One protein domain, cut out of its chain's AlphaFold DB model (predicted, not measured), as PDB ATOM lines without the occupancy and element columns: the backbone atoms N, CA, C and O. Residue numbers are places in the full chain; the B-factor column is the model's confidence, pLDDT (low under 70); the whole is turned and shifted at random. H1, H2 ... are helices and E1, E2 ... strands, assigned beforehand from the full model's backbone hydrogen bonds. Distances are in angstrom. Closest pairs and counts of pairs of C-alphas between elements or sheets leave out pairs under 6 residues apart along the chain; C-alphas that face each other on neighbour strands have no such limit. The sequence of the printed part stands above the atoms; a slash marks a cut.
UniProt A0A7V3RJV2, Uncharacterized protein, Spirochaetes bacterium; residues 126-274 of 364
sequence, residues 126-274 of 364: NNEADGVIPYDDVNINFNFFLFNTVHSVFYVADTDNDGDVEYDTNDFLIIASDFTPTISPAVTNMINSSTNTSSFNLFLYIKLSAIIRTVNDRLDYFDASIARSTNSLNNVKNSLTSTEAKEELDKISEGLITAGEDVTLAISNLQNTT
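What this domain is: This is residues 126 to 274 of the 364 residues of an uncharacterized protein of Spirochaetes bacterium (UniProt A0A7V3RJV2). A long, slim up-and-down bundle of three helices, H1, H3 and H4, has a small strand hairpin, E1 and E2, beside H1 and H4, and a short helix, H2, at one end of H3. The printed part has 149 residues, mostly helix, in the order H1 E1 E2 H2 H3 H4. It is loose, radius of gyration of the C-alphas 18.6 A, spanning 64 by 33 by 25 A.

How they stand to each other: E1, residues 173 to 175, and E2, residues 181 to 183, form an antiparallel hairpin; N 174 and O 182 are 2.8 A apart, within hydrogen-bond range. The closest C-alphas of E2 and H4, residues 243 to 271, are Pro 181 and Val 263, 5.9 A. H3, residues 202 to 239, touches H1, residues 138 to 157, opposite ways at a shallow tilt of 11 degrees; closest C-alphas Phe 145 and Ser 229, 4.4 A. H2, residues 185 to 195, touches H3 residues 202 to 208 alone, at a steep tilt of 48 degrees; closest C-alphas Met 190 and Leu 204, 5.7 A. O i to N i+4 pairs are within range throughout H1 and H2, 32 of 34 in H3, 23 of 25 in H4.

Where its parts are: H3 spans 55.2 A, H4 39.9 A, H1 28.8 A. C-alpha 138 is at (6.837, -54.074, -10.565), C-alpha 271 at (4.815, -49.082, -47.413).

The domain as a whole: The farthest C-alphas, Val 132 and Ser 198, are 64.5 A apart. The printed part has no cut; the link H1 to E1 is long. No printed residue is under 70.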
ATOM      1  N   ASN A 126      17.266 -52.099 -17.698       94.44
ATOM      2  CA  ASN A 126      18.403 -52.722 -18.379       94.44
ATOM      3  C   ASN A 126      19.526 -53.156 -17.419       94.44
ATOM      4  O   ASN A 126      20.590 -53.571 -17.874       94.44
ATOM      5  N   ASN A 127      19.294 -53.075 -16.101       94.56
ATOM      6  CA  ASN A 127      20.262 -53.434 -15.065       94.56
ATOM      7  C   ASN A 127      21.603 -52.672 -15.203       94.56
ATOM      8  O   ASN A 127      22.678 -53.231 -14.991       94.56
ATOM      9  N   GLU A 128      21.526 -51.399 -15.597       94.69
ATOM     10  CA  GLU A 128      22.646 -50.449 -15.692       94.69
ATOM     11  C   GLU A 128      22.746 -49.527 -14.461       94.69
ATOM     12  O   GLU A 128      23.740 -48.825 -14.307       94.69
ATOM     13  N   ALA A 129      21.724 -49.503 -13.601       93.31
ATOM     14  CA  ALA A 129      21.727 -48.778 -12.329       93.31
ATOM     15  C   ALA A 129      22.494 -49.537 -11.220       93.31
ATOM     16  O   ALA A 129      22.961 -50.658 -11.416       93.31
ATOM     17  N   ASP A 130      22.581 -48.948 -10.025       92.06
ATOM     18  CA  ASP A 130      23.259 -49.510  -8.841       92.06
ATOM     19  C   ASP A 130      22.641 -50.816  -8.287       92.06
ATOM     20  O   ASP A 130      23.237 -51.475  -7.429       92.06
ATOM     21  N   GLY A 131      21.460 -51.204  -8.777       92.94
ATOM     22  CA  GLY A 131      20.742 -52.419  -8.399       92.94
ATOM     23  C   GLY A 131      20.013 -52.342  -7.055       92.94
ATOM     24  O   GLY A 131      19.515 -53.369  -6.593       92.94
ATOM     25  N   VAL A 132      19.932 -51.163  -6.417       93.75
ATOM     26  CA  VAL A 132      19.169 -50.981  -5.168       93.75
ATOM     27  C   VAL A 132      17.680 -51.222  -5.409       93.75
ATOM     28  O   VAL A 132      17.032 -51.911  -4.620       93.75
ATOM     29  N   ILE A 133      17.153 -50.709  -6.521       90.25
ATOM     30  CA  ILE A 133      15.866 -51.128  -7.072       90.25
ATOM     31  C   ILE A 133      16.130 -52.250  -8.088       90.25
ATOM     32  O   ILE A 133      16.855 -52.019  -9.061       90.25
ATOM     33  N   PRO A 134      15.562 -53.455  -7.894       91.81
ATOM     34  CA  PRO A 134      15.716 -54.558  -8.835       91.81
ATOM     35  C   PRO A 134      15.199 -54.212 -10.236       91.81
ATOM     36  O   PRO A 134      14.181 -53.536 -10.389       91.81
ATOM     37  N   TYR A 135      15.855 -54.730 -11.278       91.81
ATOM     38  CA  TYR A 135      15.437 -54.503 -12.669       91.81
ATOM     39  C   TYR A 135      14.041 -55.078 -12.983       91.81
ATOM     40  O   TYR A 135      13.411 -54.657 -13.951       91.81
ATOM     41  N   ASP A 136      13.560 -56.040 -12.190       90.94
ATOM     42  CA  ASP A 136      12.244 -56.680 -12.282       90.94
ATOM     43  C   ASP A 136      11.210 -56.086 -11.306       90.94
ATOM     44  O   ASP A 136      10.105 -56.621 -11.172       90.94
ATOM     45  N   ASP A 137      11.530 -54.953 -10.662       94.75
ATOM     46  CA  ASP A 137      10.591 -54.237  -9.801       94.75
ATOM     47  C   ASP A 137       9.303 -53.883 -10.562       94.75
ATOM     48  O   ASP A 137       9.323 -53.352 -11.680       94.75
ATOM     49  N   VAL A 138       8.162 -54.196  -9.947       90.44
ATOM     50  CA  VAL A 138       6.837 -54.074 -10.565       90.44
ATOM     51  C   VAL A 138       6.504 -52.626 -10.916       90.44
ATOM     52  O   VAL A 138       5.966 -52.373 -11.996       90.44
ATOM     53  N   ASN A 139       6.831 -51.675 -10.039       88.88
ATOM     54  CA  ASN A 139       6.512 -50.267 -10.251       88.88
ATOM     55  C   ASN A 139       7.375 -49.684 -11.365       88.88
ATOM     56  O   ASN A 139       6.857 -48.999 -12.252       88.88
ATOM     57  N   ILE A 140       8.670 -50.008 -11.362       93.88
ATOM     58  CA  ILE A 140       9.596 -49.579 -12.411       93.88
ATOM     59  C   ILE A 140       9.176 -50.132 -13.770       93.88
ATOM     60  O   ILE A 140       9.044 -49.365 -14.725       93.88
ATOM     61  N   ASN A 141       8.912 -51.437 -13.869       93.75
ATOM     62  CA  ASN A 141       8.549 -52.066 -15.138       93.75
ATOM     63  C   ASN A 141       7.194 -51.571 -15.662       93.75
ATOM     64  O   ASN A 141       7.043 -51.382 -16.870       93.75
ATOM     65  N   PHE A 142       6.218 -51.315 -14.785       91.62
ATOM     66  CA  PHE A 142       4.923 -50.776 -15.200       91.62
ATOM     67  C   PHE A 142       5.034 -49.335 -15.715       91.62
ATOM     68  O   PHE A 142       4.527 -49.022 -16.794       91.62
ATOM     69  N   ASN A 143       5.744 -48.465 -14.988       90.56
ATOM     70  CA  ASN A 143       5.985 -47.089 -15.425       90.56
ATOM     71  C   ASN A 143       6.802 -47.043 -16.717       90.56
ATOM     72  O   ASN A 143       6.465 -46.295 -17.634       90.56
ATOM     73  N   PHE A 144       7.851 -47.864 -16.815       94.94
ATOM     74  CA  PHE A 144       8.642 -47.962 -18.031       94.94
ATOM     75  C   PHE A 144       7.778 -48.424 -19.206       94.94
ATOM     76  O   PHE A 144       7.786 -47.757 -20.232       94.94
ATOM     77  N   PHE A 145       6.968 -49.479 -19.056       93.19
ATOM     78  CA  PHE A 145       6.027 -49.921 -20.093       93.19
ATOM     79  C   PHE A 145       5.130 -48.777 -20.592       93.19
ATOM     80  O   PHE A 145       5.042 -48.551 -21.802       93.19
ATOM     81  N   LEU A 146       4.500 -48.030 -19.681       90.94
ATOM     82  CA  LEU A 146       3.603 -46.931 -20.032       90.94
ATOM     83  C   LEU A 146       4.337 -45.824 -20.802       90.94
ATOM     84  O   LEU A 146       3.969 -45.494 -21.930       90.94
ATOM     85  N   PHE A 147       5.385 -45.256 -20.203       93.44
ATOM     86  CA  PHE A 147       6.050 -44.080 -20.759       93.44
ATOM     87  C   PHE A 147       6.950 -44.414 -21.950       93.44
ATOM     88  O   PHE A 147       7.020 -43.616 -22.877       93.44
ATOM     89  N   ASN A 148       7.573 -45.593 -21.999       95.88
ATOM     90  CA  ASN A 148       8.347 -46.018 -23.164       95.88
ATOM     91  C   ASN A 148       7.445 -46.246 -24.385       95.88
ATOM     92  O   ASN A 148       7.808 -45.833 -25.483       95.88
ATOM     93  N   THR A 149       6.251 -46.825 -24.208       91.94
ATOM     94  CA  THR A 149       5.297 -47.011 -25.318       91.94
ATOM     95  C   THR A 149       4.808 -45.668 -25.856       91.94
ATOM     96  O   THR A 149       4.889 -45.417 -27.056       91.94
ATOM     97  N   VAL A 150       4.384 -44.769 -24.963       91.69
ATOM     98  CA  VAL A 150       3.935 -43.418 -25.331       91.69
ATOM     99  C   VAL A 150       5.050 -42.622 -26.015       91.69
ATOM    100  O   VAL A 150       4.825 -42.041 -27.074       91.69
ATOM    101  N   HIS A 151       6.262 -42.643 -25.454       95.38
ATOM    102  CA  HIS A 151       7.422 -41.985 -26.048       95.38
ATOM    103  C   HIS A 151       7.733 -42.538 -27.438       95.38
ATOM    104  O   HIS A 151       8.014 -41.759 -28.339       95.38
ATOM    105  N   SER A 152       7.658 -43.859 -27.632       95.00
ATOM    106  CA  SER A 152       7.944 -44.493 -28.925       95.00
ATOM    107  C   SER A 152       6.972 -44.029 -30.008       95.00
ATOM    108  O   SER A 152       7.408 -43.701 -31.109       95.00
ATOM    109  N   VAL A 153       5.675 -43.942 -29.686       92.69
ATOM    110  CA  VAL A 153       4.640 -43.447 -30.610       92.69
ATOM    111  C   VAL A 153       4.884 -41.986 -30.985       92.69
ATOM    112  O   VAL A 153       4.879 -41.650 -32.165       92.69
ATOM    113  N   PHE A 154       5.149 -41.116 -30.009       94.69
ATOM    114  CA  PHE A 154       5.430 -39.712 -30.310       94.69
ATOM    115  C   PHE A 154       6.758 -39.516 -31.035       94.69
ATOM    116  O   PHE A 154       6.831 -38.728 -31.965       94.69
ATOM    117  N   TYR A 155       7.793 -40.271 -30.669       95.94
ATOM    118  CA  TYR A 155       9.096 -40.165 -31.307       95.94
ATOM    119  C   TYR A 155       9.055 -40.565 -32.777       95.94
ATOM    120  O   TYR A 155       9.731 -39.937 -33.575       95.94
ATOM    121  N   VAL A 156       8.269 -41.564 -33.180       94.31
ATOM    122  CA  VAL A 156       8.113 -41.855 -34.616       94.31
ATOM    123  C   VAL A 156       7.196 -40.848 -35.326       94.31
ATOM    124  O   VAL A 156       7.357 -40.647 -36.526       94.31
ATOM    125  N   ALA A 157       6.281 -40.196 -34.601       92.62
ATOM    126  CA  ALA A 157       5.397 -39.167 -35.148       92.62
ATOM    127  C   ALA A 157       6.117 -37.834 -35.437       92.62
ATOM    128  O   ALA A 157       5.944 -37.340 -36.547       92.62
ATOM    129  N   ASP A 158       6.955 -37.352 -34.504       94.81
ATOM    130  CA  ASP A 158       7.674 -36.051 -34.487       94.81
ATOM    131  C   ASP A 158       8.828 -35.966 -35.506       94.81
ATOM    132  O   ASP A 158      10.012 -35.895 -35.165       94.81
ATOM    133  N   THR A 159       8.549 -36.173 -36.786       92.69
ATOM    134  CA  THR A 159       9.537 -36.313 -37.867       92.69
ATOM    135  C   THR A 159      10.421 -35.101 -38.127       92.69
ATOM    136  O   THR A 159      11.476 -35.279 -38.748       92.69
ATOM    137  N   ASP A 160      10.070 -33.911 -37.648       90.56
ATOM    138  CA  ASP A 160      10.937 -32.736 -37.747       90.56
ATOM    139  C   ASP A 160      11.712 -32.402 -36.451       90.56
ATOM    140  O   ASP A 160      12.695 -31.658 -36.520       90.56
ATOM    141  N   ASN A 161      11.448 -33.112 -35.343       91.88
ATOM    142  CA  ASN A 161      12.108 -32.981 -34.032       91.88
ATOM    143  C   ASN A 161      11.872 -31.631 -33.344       91.88
ATOM    144  O   ASN A 161      12.769 -31.138 -32.643       91.88
ATOM    145  N   ASP A 162      10.720 -31.001 -33.540       92.88
ATOM    146  CA  ASP A 162      10.396 -29.762 -32.836       92.88
ATOM    147  C   ASP A 162       9.729 -30.006 -31.464       92.88
ATOM    148  O   ASP A 162       9.663 -29.100 -30.623       92.88
ATOM    149  N   GLY A 163       9.340 -31.258 -31.184       92.69
ATOM    150  CA  GLY A 163       8.679 -31.664 -29.948       92.69
ATOM    151  C   GLY A 163       7.192 -31.300 -29.883       92.69
ATOM    152  O   GLY A 163       6.565 -31.499 -28.831       92.69
ATOM    153  N   ASP A 164       6.631 -30.768 -30.968       93.00
ATOM    154  CA  ASP A 164       5.219 -30.478 -31.153       93.00
ATOM    155  C   ASP A 164       4.534 -31.618 -31.907       93.00
ATOM    156  O   ASP A 164       4.596 -31.753 -33.113       93.00
ATOM    157  N   VAL A 165       3.800 -32.438 -31.166       90.81
ATOM    158  CA  VAL A 165       2.983 -33.534 -31.709       90.81
ATOM    159  C   VAL A 165       1.491 -33.173 -31.695       90.81
ATOM    160  O   VAL A 165       0.603 -34.004 -31.946       90.81
ATOM    161  N   GLU A 166       1.158 -31.936 -31.321       87.81
ATOM    162  CA  GLU A 166      -0.206 -31.477 -31.131       87.81
ATOM    163  C   GLU A 166      -0.733 -30.767 -32.376       87.81
ATOM    164  O   GLU A 166      -0.685 -29.552 -32.505       87.81
ATOM    165  N   TYR A 167      -1.336 -31.556 -33.271       78.94
ATOM    166  CA  TYR A 167      -1.810 -31.060 -34.571       78.94
ATOM    167  C   TYR A 167      -0.681 -30.514 -35.442       78.94
ATOM    168  O   TYR A 167      -0.961 -29.734 -36.358       78.94
ATOM    169  N   ASP A 168       0.557 -30.947 -35.201       84.56
ATOM    170  CA  ASP A 168       1.610 -30.653 -36.143       84.56
ATOM    171  C   ASP A 168       1.304 -31.343 -37.474       84.56
ATOM    172  O   ASP A 168       1.051 -32.544 -37.581       84.56
ATOM    173  N   THR A 169       1.206 -30.509 -38.498       84.88
ATOM    174  CA  THR A 169       0.893 -30.948 -39.854       84.88
ATOM    175  C   THR A 169       2.156 -31.155 -40.670       84.88
ATOM    176  O   THR A 169       2.057 -31.715 -41.762       84.88
ATOM    177  N   ASN A 170       3.318 -30.719 -40.175       85.44
ATOM    178  CA  ASN A 170       4.600 -30.970 -40.819       85.44
ATOM    179  C   ASN A 170       5.083 -32.402 -40.601       85.44
ATOM    180  O   ASN A 170       5.826 -32.912 -41.444       85.44
ATOM    181  N   ASP A 171       4.567 -33.045 -39.563       89.94
ATOM    182  CA  ASP A 171       4.842 -34.417 -39.212       89.94
ATOM    183  C   ASP A 171       4.279 -35.477 -40.150       89.94
ATOM    184  O   ASP A 171       3.302 -35.290 -40.886       89.94
ATOM    185  N   PHE A 172       4.895 -36.659 -40.081       88.25
ATOM    186  CA  PHE A 172       4.397 -37.833 -40.777       88.25
ATOM    187  C   PHE A 172       3.042 -38.295 -40.237       88.25
ATOM    188  O   PHE A 172       2.116 -38.568 -41.013       88.25
ATOM    189  N   LEU A 173       2.931 -38.378 -38.910       90.44
ATOM    190  CA  LEU A 173       1.734 -38.831 -38.219       90.44
ATOM    191  C   LEU A 173       1.152 -37.705 -37.379       90.44
ATOM    192  O   LEU A 173       1.839 -37.107 -36.566       90.44
ATOM    193  N   ILE A 174      -0.158 -37.515 -37.488       90.56
ATOM    194  CA  ILE A 174      -0.928 -36.743 -36.521       90.56
ATOM    195  C   ILE A 174      -1.491 -37.711 -35.494       90.56
ATOM    196  O   ILE A 174      -2.235 -38.637 -35.840       90.56
ATOM    197  N   ILE A 175      -1.179 -37.461 -34.225       88.25
ATOM    198  CA  ILE A 175      -1.774 -38.181 -33.103       88.25
ATOM    199  C   ILE A 175      -3.089 -37.495 -32.716       88.25
ATOM    200  O   ILE A 175      -3.108 -36.357 -32.226       88.25
ATOM    201  N   ALA A 176      -4.207 -38.178 -32.957       87.38
ATOM    202  CA  ALA A 176      -5.536 -37.695 -32.601       87.38
ATOM    203  C   ALA A 176      -5.714 -37.563 -31.075       87.38
ATOM    204  O   ALA A 176      -4.903 -38.045 -30.281       87.38
ATOM    205  N   SER A 177      -6.802 -36.916 -30.649       85.38
ATOM    206  CA  SER A 177      -7.121 -36.711 -29.228       85.38
ATOM    207  C   SER A 177      -7.224 -38.026 -28.446       85.38
ATOM    208  O   SER A 177      -6.963 -38.052 -27.249       85.38
ATOM    209  N   ASP A 178      -7.605 -39.114 -29.117       81.25
ATOM    210  CA  ASP A 178      -7.739 -40.460 -28.554       81.25
ATOM    211  C   ASP A 178      -6.479 -41.324 -28.703       81.25
ATOM    212  O   ASP A 178      -6.528 -42.516 -28.408       81.25
ATOM    213  N   PHE A 179      -5.355 -40.708 -29.087       81.62
ATOM    214  CA  PHE A 179      -4.059 -41.344 -29.322       81.62
ATOM    215  C   PHE A 179      -3.979 -42.198 -30.600       81.62
ATOM    216  O   PHE A 179      -2.969 -42.858 -30.827       81.62
ATOM    217  N   THR A 180      -4.997 -42.146 -31.469       84.50
ATOM    218  CA  THR A 180      -4.959 -42.828 -32.770       84.50
ATOM    219  C   THR A 180      -3.995 -42.103 -33.722       84.50
ATOM    220  O   THR A 180      -4.213 -40.920 -34.013       84.50
ATOM    221  N   PRO A 181      -2.948 -42.768 -34.242       86.94
ATOM    222  CA  PRO A 181      -2.074 -42.191 -35.254       86.94
ATOM    223  C   PRO A 181      -2.764 -42.187 -36.623       86.94
ATOM    224  O   PRO A 181      -3.366 -43.170 -37.053       86.94
ATOM    225  N   THR A 182      -2.648 -41.080 -37.349       87.56
ATOM    226  CA  THR A 182      -3.152 -40.948 -38.722       87.56
ATOM    227  C   THR A 182      -2.108 -40.275 -39.596       87.56
ATOM    228  O   THR A 182      -1.369 -39.423 -39.117       87.56
ATOM    229  N   ILE A 183      -2.026 -40.637 -40.877       88.50
ATOM    230  CA  ILE A 183      -1.108 -39.961 -41.805       88.50
ATOM    231  C   ILE A 183      -1.523 -38.492 -41.917       88.50
ATOM    232  O   ILE A 183      -2.695 -38.199 -42.173       88.50
ATOM    233  N   SER A 184      -0.563 -37.578 -41.762       90.50
ATOM    234  CA  SER A 184      -0.822 -36.145 -41.894       90.50
ATOM    235  C   SER A 184      -1.475 -35.819 -43.248       90.50
ATOM    236  O   SER A 184      -1.028 -36.301 -44.303       90.50
ATOM    237  N   PRO A 185      -2.516 -34.963 -43.280       89.69
ATOM    238  CA  PRO A 185      -3.066 -34.444 -44.525       89.69
ATOM    239  C   PRO A 185      -2.009 -33.759 -45.396       89.69
ATOM    240  O   PRO A 185      -2.100 -33.836 -46.619       89.69
ATOM    241  N   ALA A 186      -0.987 -33.132 -44.800       87.62
ATOM    242  CA  ALA A 186       0.094 -32.512 -45.560       87.62
ATOM    243  C   ALA A 186       0.926 -33.563 -46.303       87.62
ATOM    244  O   ALA A 186       1.185 -33.397 -47.493       87.62
ATOM    245  N   VAL A 187       1.260 -34.682 -45.653       87.31
ATOM    246  CA  VAL A 187       1.954 -35.808 -46.297       87.31
ATOM    247  C   VAL A 187       1.083 -36.439 -47.377       87.31
ATOM    248  O   VAL A 187       1.555 -36.689 -48.483       87.31
ATOM    249  N   THR A 188      -0.211 -36.622 -47.111       86.69
ATOM    250  CA  THR A 188      -1.163 -37.105 -48.124       86.69
ATOM    251  C   THR A 188      -1.193 -36.178 -49.343       86.69
ATOM    252  O   THR A 188      -1.164 -36.641 -50.484       86.69
ATOM    253  N   ASN A 189      -1.179 -34.861 -49.125       86.31
ATOM    254  CA  ASN A 189      -1.093 -33.873 -50.195       86.31
ATOM    255  C   ASN A 189       0.255 -33.933 -50.923       86.31
ATOM    256  O   ASN A 189       0.257 -33.907 -52.148       86.31
ATOM    257  N   MET A 190       1.384 -34.093 -50.223       87.00
ATOM    258  CA  MET A 190       2.703 -34.286 -50.847       87.00
ATOM    259  C   MET A 190       2.729 -35.528 -51.740       87.00
ATOM    260  O   MET A 190       3.250 -35.478 -52.854       87.00
ATOM    261  N   ILE A 191       2.128 -36.632 -51.293       83.25
ATOM    262  CA  ILE A 191       1.986 -37.859 -52.084       83.25
ATOM    263  C   ILE A 191       1.120 -37.586 -53.320       83.25
ATOM    264  O   ILE A 191       1.531 -37.861 -54.444       83.25
ATOM    265  N   ASN A 192      -0.049 -36.972 -53.161       83.31
ATOM    266  CA  ASN A 192      -0.933 -36.675 -54.291       83.31
ATOM    267  C   ASN A 192      -0.290 -35.700 -55.297       83.31
ATOM    268  O   ASN A 192      -0.380 -35.906 -56.507       83.31
ATOM    269  N   SER A 193       0.407 -34.670 -54.816       80.69
ATOM    270  CA  SER A 193       1.115 -33.698 -55.652       80.69
ATOM    271  C   SER A 193       2.327 -34.306 -56.351       80.69
ATOM    272  O   SER A 193       2.570 -33.991 -57.511       80.69
ATOM    273  N   SER A 194       3.067 -35.203 -55.696       71.25
ATOM    274  CA  SER A 194       4.219 -35.887 -56.305       71.25
ATOM    275  C   SER A 194       3.819 -36.965 -57.318       71.25
ATOM    276  O   SER A 194       4.624 -37.317 -58.180       71.25
ATOM    277  N   THR A 195       2.582 -37.461 -57.257       70.44
ATOM    278  CA  THR A 195       2.070 -38.501 -58.162       70.44
ATOM    279  C   THR A 195       1.230 -37.950 -59.318       70.44
ATOM    280  O   THR A 195       1.145 -38.576 -60.378       70.44
ATOM    281  N   ASN A 196       0.642 -36.761 -59.170       75.69
ATOM    282  CA  ASN A 196      -0.095 -36.097 -60.239       75.69
ATOM    283  C   ASN A 196       0.843 -35.270 -61.130       75.69
ATOM    284  O   ASN A 196       1.375 -34.234 -60.732       75.69
ATOM    285  N   THR A 197       0.982 -35.698 -62.384       70.19
ATOM    286  CA  THR A 197       1.849 -35.066 -63.386       70.19
ATOM    287  C   THR A 197       1.533 -33.588 -63.632       70.19
ATOM    288  O   THR A 197       2.426 -32.811 -63.948       70.19
ATOM    289  N   SER A 198       0.286 -33.157 -63.451       76.00
ATOM    290  CA  SER A 198      -0.101 -31.752 -63.647       76.00
ATOM    291  C   SER A 198       0.264 -30.825 -62.481       76.00
ATOM    292  O   SER A 198       0.200 -29.609 -62.640       76.00
ATOM    293  N   SER A 199       0.650 -31.376 -61.327       75.00
ATOM    294  CA  SER A 199       0.921 -30.630 -60.090       75.00
ATOM    295  C   SER A 199       2.223 -31.055 -59.406       75.00
ATOM    296  O   SER A 199       2.360 -30.900 -58.192       75.00
ATOM    297  N   PHE A 200       3.148 -31.648 -60.161       80.19
ATOM    298  CA  PHE A 200       4.406 -32.133 -59.613       80.19
ATOM    299  C   PHE A 200       5.260 -30.979 -59.098       80.19
ATOM    300  O   PHE A 200       5.518 -30.015 -59.814       80.19
ATOM    301  N   ASN A 201       5.747 -31.119 -57.871       83.00
ATOM    302  CA  ASN A 201       6.646 -30.169 -57.237       83.00
ATOM    303  C   ASN A 201       7.837 -30.947 -56.660       83.00
ATOM    304  O   ASN A 201       7.682 -31.781 -55.761       83.00
ATOM    305  N   LEU A 202       9.032 -30.664 -57.188       81.88
ATOM    306  CA  LEU A 202      10.273 -31.324 -56.783       81.88
ATOM    307  C   LEU A 202      10.594 -31.098 -55.296       81.88
ATOM    308  O   LEU A 202      11.078 -32.007 -54.626       81.88
ATOM    309  N   PHE A 203      10.300 -29.917 -54.752       84.56
ATOM    310  CA  PHE A 203      10.576 -29.590 -53.353       84.56
ATOM    311  C   PHE A 203       9.622 -30.300 -52.388       84.56
ATOM    312  O   PHE A 203      10.069 -30.732 -51.324       84.56
ATOM    313  N   LEU A 204       8.353 -30.507 -52.772       86.62
ATOM    314  CA  LEU A 204       7.437 -31.379 -52.020       86.62
ATOM    315  C   LEU A 204       7.956 -32.817 -51.993       86.62
ATOM    316  O   LEU A 204       7.909 -33.457 -50.947       86.62
ATOM    317  N   TYR A 205       8.503 -33.310 -53.107       84.69
ATOM    318  CA  TYR A 205       9.144 -34.623 -53.128       84.69
ATOM    319  C   TYR A 205      10.374 -34.675 -52.212       84.69
ATOM    320  O   TYR A 205      10.525 -35.627 -51.456       84.69
ATOM    321  N   ILE A 206      11.252 -33.666 -52.251       85.94
ATOM    322  CA  ILE A 206      12.442 -33.613 -51.383       85.94
ATOM    323  C   ILE A 206      12.030 -33.618 -49.904       85.94
ATOM    324  O   ILE A 206      12.623 -34.356 -49.119       85.94
ATOM    325  N   LYS A 207      10.997 -32.848 -49.530       88.56
ATOM    326  CA  LYS A 207      10.452 -32.858 -48.164       88.56
ATOM    327  C   LYS A 207       9.861 -34.222 -47.802       88.56
ATOM    328  O   LYS A 207      10.225 -34.771 -46.771       88.56
ATOM    329  N   LEU A 208       9.036 -34.810 -48.670       88.31
ATOM    330  CA  LEU A 208       8.486 -36.156 -48.469       88.31
ATOM    331  C   LEU A 208       9.596 -37.203 -48.288       88.31
ATOM    332  O   LEU A 208       9.520 -38.046 -47.401       88.31
ATOM    333  N   SER A 209      10.654 -37.120 -49.094       87.56
ATOM    334  CA  SER A 209      11.825 -37.990 -49.005       87.56
ATOM    335  C   SER A 209      12.550 -37.845 -47.664       87.56
ATOM    336  O   SER A 209      12.946 -38.849 -47.075       87.56
ATOM    337  N   ALA A 210      12.692 -36.615 -47.157       89.88
ATOM    338  CA  ALA A 210      13.257 -36.359 -45.834       89.88
ATOM    339  C   ALA A 210      12.407 -36.978 -44.719       89.88
ATOM    340  O   ALA A 210      12.947 -37.711 -43.895       89.88
ATOM    341  N   ILE A 211      11.086 -36.785 -44.763       90.62
ATOM    342  CA  ILE A 211      10.145 -37.386 -43.808       90.62
ATOM    343  C   ILE A 211      10.273 -38.917 -43.813       90.62
ATOM    344  O   ILE A 211      10.432 -39.530 -42.763       90.62
ATOM    345  N   ILE A 212      10.275 -39.549 -44.992       89.44
ATOM    346  CA  ILE A 212      10.376 -41.013 -45.126       89.44
ATOM    347  C   ILE A 212      11.703 -41.546 -44.580       89.44
ATOM    348  O   ILE A 212      11.714 -42.594 -43.937       89.44
ATOM    349  N   ARG A 213      12.821 -40.843 -44.811       88.88
ATOM    350  CA  ARG A 213      14.110 -41.214 -44.209       88.88
ATOM    351  C   ARG A 213      14.042 -41.157 -42.688       88.88
ATOM    352  O   ARG A 213      14.402 -42.141 -42.057       88.88
ATOM    353  N   THR A 214      13.509 -40.075 -42.116       92.00
ATOM    354  CA  THR A 214      13.348 -39.969 -40.660       92.00
ATOM    355  C   THR A 214      12.479 -41.097 -40.106       92.00
ATOM    356  O   THR A 214      12.847 -41.718 -39.112       92.00
ATOM    357  N   VAL A 215      11.354 -41.416 -40.755       91.56
ATOM    358  CA  VAL A 215      10.490 -42.533 -40.340       91.56
ATOM    359  C   VAL A 215      11.253 -43.858 -40.386       91.56
ATOM    360  O   VAL A 215      11.213 -44.606 -39.416       91.56
ATOM    361  N   ASN A 216      11.986 -44.134 -41.469       89.19
ATOM    362  CA  ASN A 216      12.803 -45.345 -41.594       89.19
ATOM    363  C   ASN A 216      13.865 -45.446 -40.495       89.19
ATOM    364  O   ASN A 216      13.987 -46.493 -39.868       89.19
ATOM    365  N   ASP A 217      14.584 -44.358 -40.222       90.19
ATOM    366  CA  ASP A 217      15.633 -44.330 -39.198       90.19
ATOM    367  C   ASP A 217      15.059 -44.554 -37.788       90.19
ATOM    368  O   ASP A 217      15.724 -45.104 -36.906       90.19
ATOM    369  N   ARG A 218      13.809 -44.144 -37.556       94.00
ATOM    370  CA  ARG A 218      13.137 -44.290 -36.260       94.00
ATOM    371  C   ARG A 218      12.349 -45.580 -36.102       94.00
ATOM    372  O   ARG A 218      12.048 -45.937 -34.966       94.00
ATOM    373  N   LEU A 219      12.045 -46.283 -37.187       91.38
ATOM    374  CA  LEU A 219      11.338 -47.562 -37.142       91.38
ATOM    375  C   LEU A 219      12.115 -48.619 -36.356       91.38
ATOM    376  O   LEU A 219      11.545 -49.259 -35.477       91.38
ATOM    377  N   ASP A 220      13.427 -48.714 -36.572       90.62
ATOM    378  CA  ASP A 220      14.283 -49.637 -35.818       90.62
ATOM    379  C   ASP A 220      14.247 -49.336 -34.308       90.62
ATOM    380  O   ASP A 220      14.181 -50.242 -33.470       90.62
ATOM    381  N   TYR A 221      14.254 -48.048 -33.943       93.62
ATOM    382  CA  TYR A 221      14.119 -47.621 -32.550       93.62
ATOM    383  C   TYR A 221      12.729 -47.931 -31.989       93.62
ATOM    384  O   TYR A 221      12.623 -48.384 -30.846       93.62
ATOM    385  N   PHE A 222      11.676 -47.685 -32.771       94.75
ATOM    386  CA  PHE A 222      10.293 -47.953 -32.395       94.75
ATOM    387  C   PHE A 222      10.097 -49.441 -32.092       94.75
ATOM    388  O   PHE A 222       9.706 -49.779 -30.977       94.75
ATOM    389  N   ASP A 223      10.479 -50.329 -33.010       92.94
ATOM    390  CA  ASP A 223      10.338 -51.780 -32.849       92.94
ATOM    391  C   ASP A 223      11.112 -52.296 -31.629       92.94
ATOM    392  O   ASP A 223      10.578 -53.037 -30.794       92.94
ATOM    393  N   ALA A 224      12.366 -51.853 -31.468       94.62
ATOM    394  CA  ALA A 224      13.179 -52.209 -30.310       94.62
ATOM    395  C   ALA A 224      12.558 -51.715 -28.994       94.62
ATOM    396  O   ALA A 224      12.608 -52.409 -27.972       94.62
ATOM    397  N   SER A 225      11.962 -50.523 -29.004       94.69
ATOM    398  CA  SER A 225      11.329 -49.935 -27.827       94.69
ATOM    399  C   SER A 225      10.018 -50.638 -27.481       94.69
ATOM    400  O   SER A 225       9.824 -50.979 -26.314       94.69
ATOM    401  N   ILE A 226       9.169 -50.963 -28.459       94.00
ATOM    402  CA  ILE A 226       7.946 -51.748 -28.235       94.00
ATOM    403  C   ILE A 226       8.284 -53.131 -27.664       94.00
ATOM    404  O   ILE A 226       7.688 -53.540 -26.666       94.00
ATOM    405  N   ALA A 227       9.306 -53.812 -28.189       94.19
ATOM    406  CA  ALA A 227       9.750 -55.094 -27.639       94.19
ATOM    407  C   ALA A 227      10.178 -54.992 -26.158       94.19
ATOM    408  O   ALA A 227       9.853 -55.859 -25.342       94.19
ATOM    409  N   ARG A 228      10.869 -53.909 -25.771       95.25
ATOM    410  CA  ARG A 228      11.244 -53.646 -24.366       95.25
ATOM    411  C   ARG A 228      10.031 -53.353 -23.483       95.25
ATOM    412  O   ARG A 228       9.976 -53.842 -22.352       95.25
ATOM    413  N   SER A 229       9.056 -52.601 -23.994       94.44
ATOM    414  CA  SER A 229       7.767 -52.388 -23.328       94.44
ATOM    415  C   SER A 229       7.069 -53.723 -23.046       94.44
ATOM    416  O   SER A 229       6.661 -53.969 -21.912       94.44
ATOM    417  N   THR A 230       7.007 -54.627 -24.031       94.12
ATOM    418  CA  THR A 230       6.428 -55.970 -23.861       94.12
ATOM    419  C   THR A 230       7.165 -56.791 -22.801       94.12
ATOM    420  O   THR A 230       6.525 -57.432 -21.968       94.12
ATOM    421  N   ASN A 231       8.500 -56.751 -22.775       95.31
ATOM    422  CA  ASN A 231       9.280 -57.439 -21.742       95.31
ATOM    423  C   ASN A 231       8.979 -56.900 -20.337       95.31
ATOM    424  O   ASN A 231       8.782 -57.682 -19.409       95.31
ATOM    425  N   SER A 232       8.870 -55.579 -20.196       95.06
ATOM    426  CA  SER A 232       8.558 -54.944 -18.910       95.06
ATOM    427  C   SER A 232       7.149 -55.308 -18.436       95.06
ATOM    428  O   SER A 232       6.948 -55.691 -17.286       95.06
ATOM    429  N   LEU A 233       6.172 -55.310 -19.347       93.94
ATOM    430  CA  LEU A 233       4.817 -55.785 -19.064       93.94
ATOM    431  C   LEU A 233       4.800 -57.255 -18.611       93.94
ATOM    432  O   LEU A 233       4.094 -57.604 -17.662       93.94
ATOM    433  N   ASN A 234       5.596 -58.117 -19.248       95.06
ATOM    434  CA  ASN A 234       5.724 -59.521 -18.853       95.06
ATOM    435  C   ASN A 234       6.325 -59.674 -17.449       95.06
ATOM    436  O   ASN A 234       5.836 -60.502 -16.680       95.06
ATOM    437  N   ASN A 235       7.325 -58.863 -17.083       93.94
ATOM    438  CA  ASN A 235       7.877 -58.840 -15.724       93.94
ATOM    439  C   ASN A 235       6.789 -58.496 -14.697       93.94
ATOM    440  O   ASN A 235       6.587 -59.250 -13.746       93.94
ATOM    441  N   VAL A 236       6.002 -57.439 -14.946       93.31
ATOM    442  CA  VAL A 236       4.852 -57.074 -14.097       93.31
ATOM    443  C   VAL A 236       3.873 -58.248 -13.980       93.31
ATOM    444  O   VAL A 236       3.517 -58.657 -12.875       93.31
ATOM    445  N   LYS A 237       3.466 -58.840 -15.108       93.19
ATOM    446  CA  LYS A 237       2.490 -59.942 -15.147       93.19
ATOM    447  C   LYS A 237       2.968 -61.193 -14.403       93.19
ATOM    448  O   LYS A 237       2.151 -61.887 -13.791       93.19
ATOM    449  N   ASN A 238       4.264 -61.491 -14.455       94.62
ATOM    450  CA  ASN A 238       4.867 -62.625 -13.758       94.62
ATOM    451  C   ASN A 238       4.929 -62.406 -12.240       94.62
ATOM    452  O   ASN A 238       4.741 -63.364 -11.490       94.62
ATOM    453  N   SER A 239       5.109 -61.161 -11.800       92.94
ATOM    454  CA  SER A 239       5.121 -60.782 -10.383       92.94
ATOM    455  C   SER A 239       3.725 -60.736  -9.746       92.94
ATOM    456  O   SER A 239       3.589 -60.853  -8.528       92.94
ATOM    457  N   LEU A 240       2.661 -60.608 -10.547       90.56
ATOM    458  CA  LEU A 240       1.283 -60.674 -10.054       90.56
ATOM    459  C   LEU A 240       0.870 -62.119  -9.724       90.56
ATOM    460  O   LEU A 240       1.041 -63.043 -10.523       90.56
ATOM    461  N   THR A 241       0.248 -62.318  -8.561       93.44
ATOM    462  CA  THR A 241      -0.275 -63.627  -8.126       93.44
ATOM    463  C   THR A 241      -1.781 -63.782  -8.350       93.44
ATOM    464  O   THR A 241      -2.244 -64.897  -8.579       93.44
ATOM    465  N   SER A 242      -2.544 -62.685  -8.324       94.69
ATOM    466  CA  SER A 242      -3.995 -62.682  -8.565       94.69
ATOM    467  C   SER A 242      -4.307 -62.750 -10.061       94.69
ATOM    468  O   SER A 242      -3.757 -61.986 -10.856       94.69
ATOM    469  N   THR A 243      -5.222 -63.647 -10.435       94.69
ATOM    470  CA  THR A 243      -5.759 -63.742 -11.800       94.69
ATOM    471  C   THR A 243      -6.483 -62.458 -12.187       94.69
ATOM    472  O   THR A 243      -6.256 -61.934 -13.271       94.69
ATOM    473  N   GLU A 244      -7.280 -61.901 -11.276       91.50
ATOM    474  CA  GLU A 244      -8.031 -60.664 -11.487       91.50
ATOM    475  C   GLU A 244      -7.093 -59.484 -11.774       91.50
ATOM    476  O   GLU A 244      -7.331 -58.714 -12.699       91.50
ATOM    477  N   ALA A 245      -5.981 -59.367 -11.038       86.56
ATOM    478  CA  ALA A 245      -4.983 -58.329 -11.289       86.56
ATOM    479  C   ALA A 245      -4.326 -58.472 -12.675       86.56
ATOM    480  O   ALA A 245      -4.089 -57.469 -13.344       86.56
ATOM    481  N   LYS A 246      -4.062 -59.707 -13.130       91.25
ATOM    482  CA  LYS A 246      -3.537 -59.966 -14.483       91.25
ATOM    483  C   LYS A 246      -4.553 -59.614 -15.563       91.25
ATOM    484  O   LYS A 246      -4.170 -59.014 -16.558       91.25
ATOM    485  N   GLU A 247      -5.825 -59.947 -15.362       89.62
ATOM    486  CA  GLU A 247      -6.898 -59.592 -16.297       89.62
ATOM    487  C   GLU A 247      -7.085 -58.073 -16.411       89.62
ATOM    488  O   GLU A 247      -7.339 -57.563 -17.501       89.62
ATOM    489  N   GLU A 248      -6.954 -57.330 -15.309       84.50
ATOM    490  CA  GLU A 248      -6.988 -55.863 -15.347       84.50
ATOM    491  C   GLU A 248      -5.746 -55.268 -16.016       84.50
ATOM    492  O   GLU A 248      -5.872 -54.348 -16.827       84.50
ATOM    493  N   LEU A 249      -4.558 -55.818 -15.745       86.69
ATOM    494  CA  LEU A 249      -3.333 -55.425 -16.440       86.69
ATOM    495  C   LEU A 249      -3.446 -55.665 -17.952       86.69
ATOM    496  O   LEU A 249      -3.085 -54.784 -18.727       86.69
ATOM    497  N   ASP A 250      -3.996 -56.810 -18.366       88.81
ATOM    498  CA  ASP A 250      -4.191 -57.148 -19.777       88.81
ATOM    499  C   ASP A 250      -5.083 -56.099 -20.467       88.81
ATOM    500  O   ASP A 250      -4.695 -55.569 -21.507       88.81
ATOM    501  N   LYS A 251      -6.195 -55.683 -19.839       84.19
ATOM    502  CA  LYS A 251      -7.077 -54.616 -20.360       84.19
ATOM    503  C   LYS A 251      -6.377 -53.262 -20.495       84.19
ATOM    504  O   LYS A 251      -6.643 -52.530 -21.445       84.19
ATOM    505  N   ILE A 252      -5.529 -52.897 -19.529       78.94
ATOM    506  CA  ILE A 252      -4.754 -51.644 -19.579       78.94
ATOM    507  C   ILE A 252      -3.728 -51.719 -20.711       78.94
ATOM    508  O   ILE A 252      -3.583 -50.771 -21.482       78.94
ATOM    509  N   SER A 253      -3.035 -52.854 -20.824       84.81
ATOM    510  CA  SER A 253      -1.998 -53.044 -21.829       84.81
ATOM    511  C   SER A 253      -2.543 -53.118 -23.251       84.81
ATOM    512  O   SER A 253      -1.900 -52.586 -24.148       84.81
ATOM    513  N   GLU A 254      -3.741 -53.680 -23.452       86.12
ATOM    514  CA  GLU A 254      -4.393 -53.796 -24.760       86.12
ATOM    515  C   GLU A 254      -4.499 -52.430 -25.447       86.12
ATOM    516  O   GLU A 254      -4.073 -52.292 -26.583       86.12
ATOM    517  N   GLY A 255      -4.947 -51.385 -24.740       77.44
ATOM    518  CA  GLY A 255      -5.077 -50.048 -25.332       77.44
ATOM    519  C   GLY A 255      -3.748 -49.430 -25.789       77.44
ATOM    520  O   GLY A 255      -3.700 -48.774 -26.826       77.44
ATOM    521  N   LEU A 256      -2.665 -49.647 -25.037       79.50
ATOM    522  CA  LEU A 256      -1.331 -49.142 -25.389       79.50
ATOM    523  C   LEU A 256      -0.669 -49.979 -26.489       79.50
ATOM    524  O   LEU A 256       0.019 -49.427 -27.345       79.50
ATOM    525  N   ILE A 257      -0.899 -51.294 -26.483       82.94
ATOM    526  CA  ILE A 257      -0.456 -52.203 -27.545       82.94
ATOM    527  C   ILE A 257      -1.155 -51.835 -28.855       82.94
ATOM    528  O   ILE A 257      -0.469 -51.655 -29.855       82.94
ATOM    529  N   THR A 258      -2.474 -51.616 -28.836       84.94
ATOM    530  CA  THR A 258      -3.234 -51.182 -30.017       84.94
ATOM    531  C   THR A 258      -2.693 -49.876 -30.592       84.94
ATOM    532  O   THR A 258      -2.531 -49.784 -31.799       84.94
ATOM    533  N   ALA A 259      -2.310 -48.896 -29.766       77.75
ATOM    534  CA  ALA A 259      -1.685 -47.673 -30.276       77.75
ATOM    535  C   ALA A 259      -0.369 -47.944 -31.035       77.75
ATOM    536  O   ALA A 259      -0.115 -47.343 -32.078       77.75
ATOM    537  N   GLY A 260       0.464 -48.866 -30.539       85.06
ATOM    538  CA  GLY A 260       1.677 -49.295 -31.244       85.06
ATOM    539  C   GLY A 260       1.381 -50.077 -32.532       85.06
ATOM    540  O   GLY A 260       2.047 -49.886 -33.553       85.06
ATOM    541  N   GLU A 261       0.352 -50.924 -32.514       87.62
ATOM    542  CA  GLU A 261      -0.134 -51.646 -33.695       87.62
ATOM    543  C   GLU A 261      -0.697 -50.689 -34.753       87.62
ATOM    544  O   GLU A 261      -0.423 -50.874 -35.936       87.62
ATOM    545  N   ASP A 262      -1.403 -49.631 -34.350       86.12
ATOM    546  CA  ASP A 262      -1.950 -48.615 -35.250       86.12
ATOM    547  C   ASP A 262      -0.837 -47.808 -35.932       86.12
ATOM    548  O   ASP A 262      -0.926 -47.537 -37.131       86.12
ATOM    549  N   VAL A 263       0.249 -47.481 -35.218       87.44
ATOM    550  CA  VAL A 263       1.455 -46.889 -35.828       87.44
ATOM    551  C   VAL A 263       2.037 -47.844 -36.868       87.44
ATOM    552  O   VAL A 263       2.278 -47.455 -38.013       87.44
ATOM    553  N   THR A 264       2.218 -49.113 -36.495       88.62
ATOM    554  CA  THR A 264       2.760 -50.151 -37.384       88.62
ATOM    555  C   THR A 264       1.884 -50.327 -38.627       88.62
ATOM    556  O   THR A 264       2.391 -50.446 -39.744       88.62
ATOM    557  N   LEU A 265       0.561 -50.291 -38.459       87.62
ATOM    558  CA  LEU A 265      -0.421 -50.385 -39.532       87.62
ATOM    559  C   LEU A 265      -0.396 -49.148 -40.434       87.62
ATOM    560  O   LEU A 265      -0.414 -49.295 -41.656       87.62
ATOM    561  N   ALA A 266      -0.326 -47.940 -39.869       85.50
ATOM    562  CA  ALA A 266      -0.219 -46.696 -40.632       85.50
ATOM    563  C   ALA A 266       1.038 -46.696 -41.516       85.50
ATOM    564  O   ALA A 266       0.963 -46.407 -42.714       85.50
ATOM    565  N   ILE A 267       2.171 -47.116 -40.951       85.62
ATOM    566  CA  ILE A 267       3.443 -47.270 -41.664       85.62
ATOM    567  C   ILE A 267       3.330 -48.350 -42.743       85.62
ATOM    568  O   ILE A 267       3.675 -48.099 -43.897       85.62
ATOM    569  N   SER A 268       2.785 -49.524 -42.415       85.75
ATOM    570  CA  SER A 268       2.615 -50.639 -43.361       85.75
ATOM    571  C   SER A 268       1.705 -50.270 -44.535       85.75
ATOM    572  O   SER A 268       1.988 -50.600 -45.687       85.75
ATOM    573  N   ASN A 269       0.612 -49.550 -44.277       84.00
ATOM    574  CA  ASN A 269      -0.289 -49.060 -45.322       84.00
ATOM    575  C   ASN A 269       0.435 -48.110 -46.279       84.00
ATOM    576  O   ASN A 269       0.245 -48.190 -47.496       84.00
ATOM    577  N   LEU A 270       1.313 -47.255 -45.755       76.75
ATOM    578  CA  LEU A 270       2.128 -46.390 -46.593       76.75
ATOM    579  C   LEU A 270       3.230 -47.178 -47.335       76.75
ATOM    580  O   LEU A 270       3.441 -46.926 -48.521       76.75
ATOM    581  N   GLN A 271       3.868 -48.183 -46.724       80.69
ATOM    582  CA  GLN A 271       4.815 -49.082 -47.413       80.69
ATOM    583  C   GLN A 271       4.173 -49.775 -48.622       80.69
ATOM    584  O   GLN A 271       4.803 -49.909 -49.675       80.69
ATOM    585  N   ASN A 272       2.900 -50.150 -48.488       80.50
ATOM    586  CA  ASN A 272       2.098 -50.760 -49.547       80.50
ATOM    587  C   ASN A 272       1.540 -49.749 -50.557       80.50
ATOM    588  O   ASN A 272       1.042 -50.145 -51.615       80.50
ATOM    589  N   THR A 273       1.621 -48.450 -50.267       77.75
ATOM    590  CA  THR A 273       1.236 -47.421 -51.227       77.75
ATOM    591  C   THR A 273       2.308 -47.355 -52.309       77.75
ATOM    592  O   THR A 273       3.483 -47.090 -52.044       77.75
ATOM    593  N   THR A 274       1.902 -47.636 -53.547       75.94
ATOM    594  CA  THR A 274       2.805 -47.667 -54.699       75.94
ATOM    595  C   THR A 274       2.461 -46.574 -55.699       75.94
ATOM    596  O   THR A 274       1.294 -46.297 -55.970       75.94
TER     597      THR A 274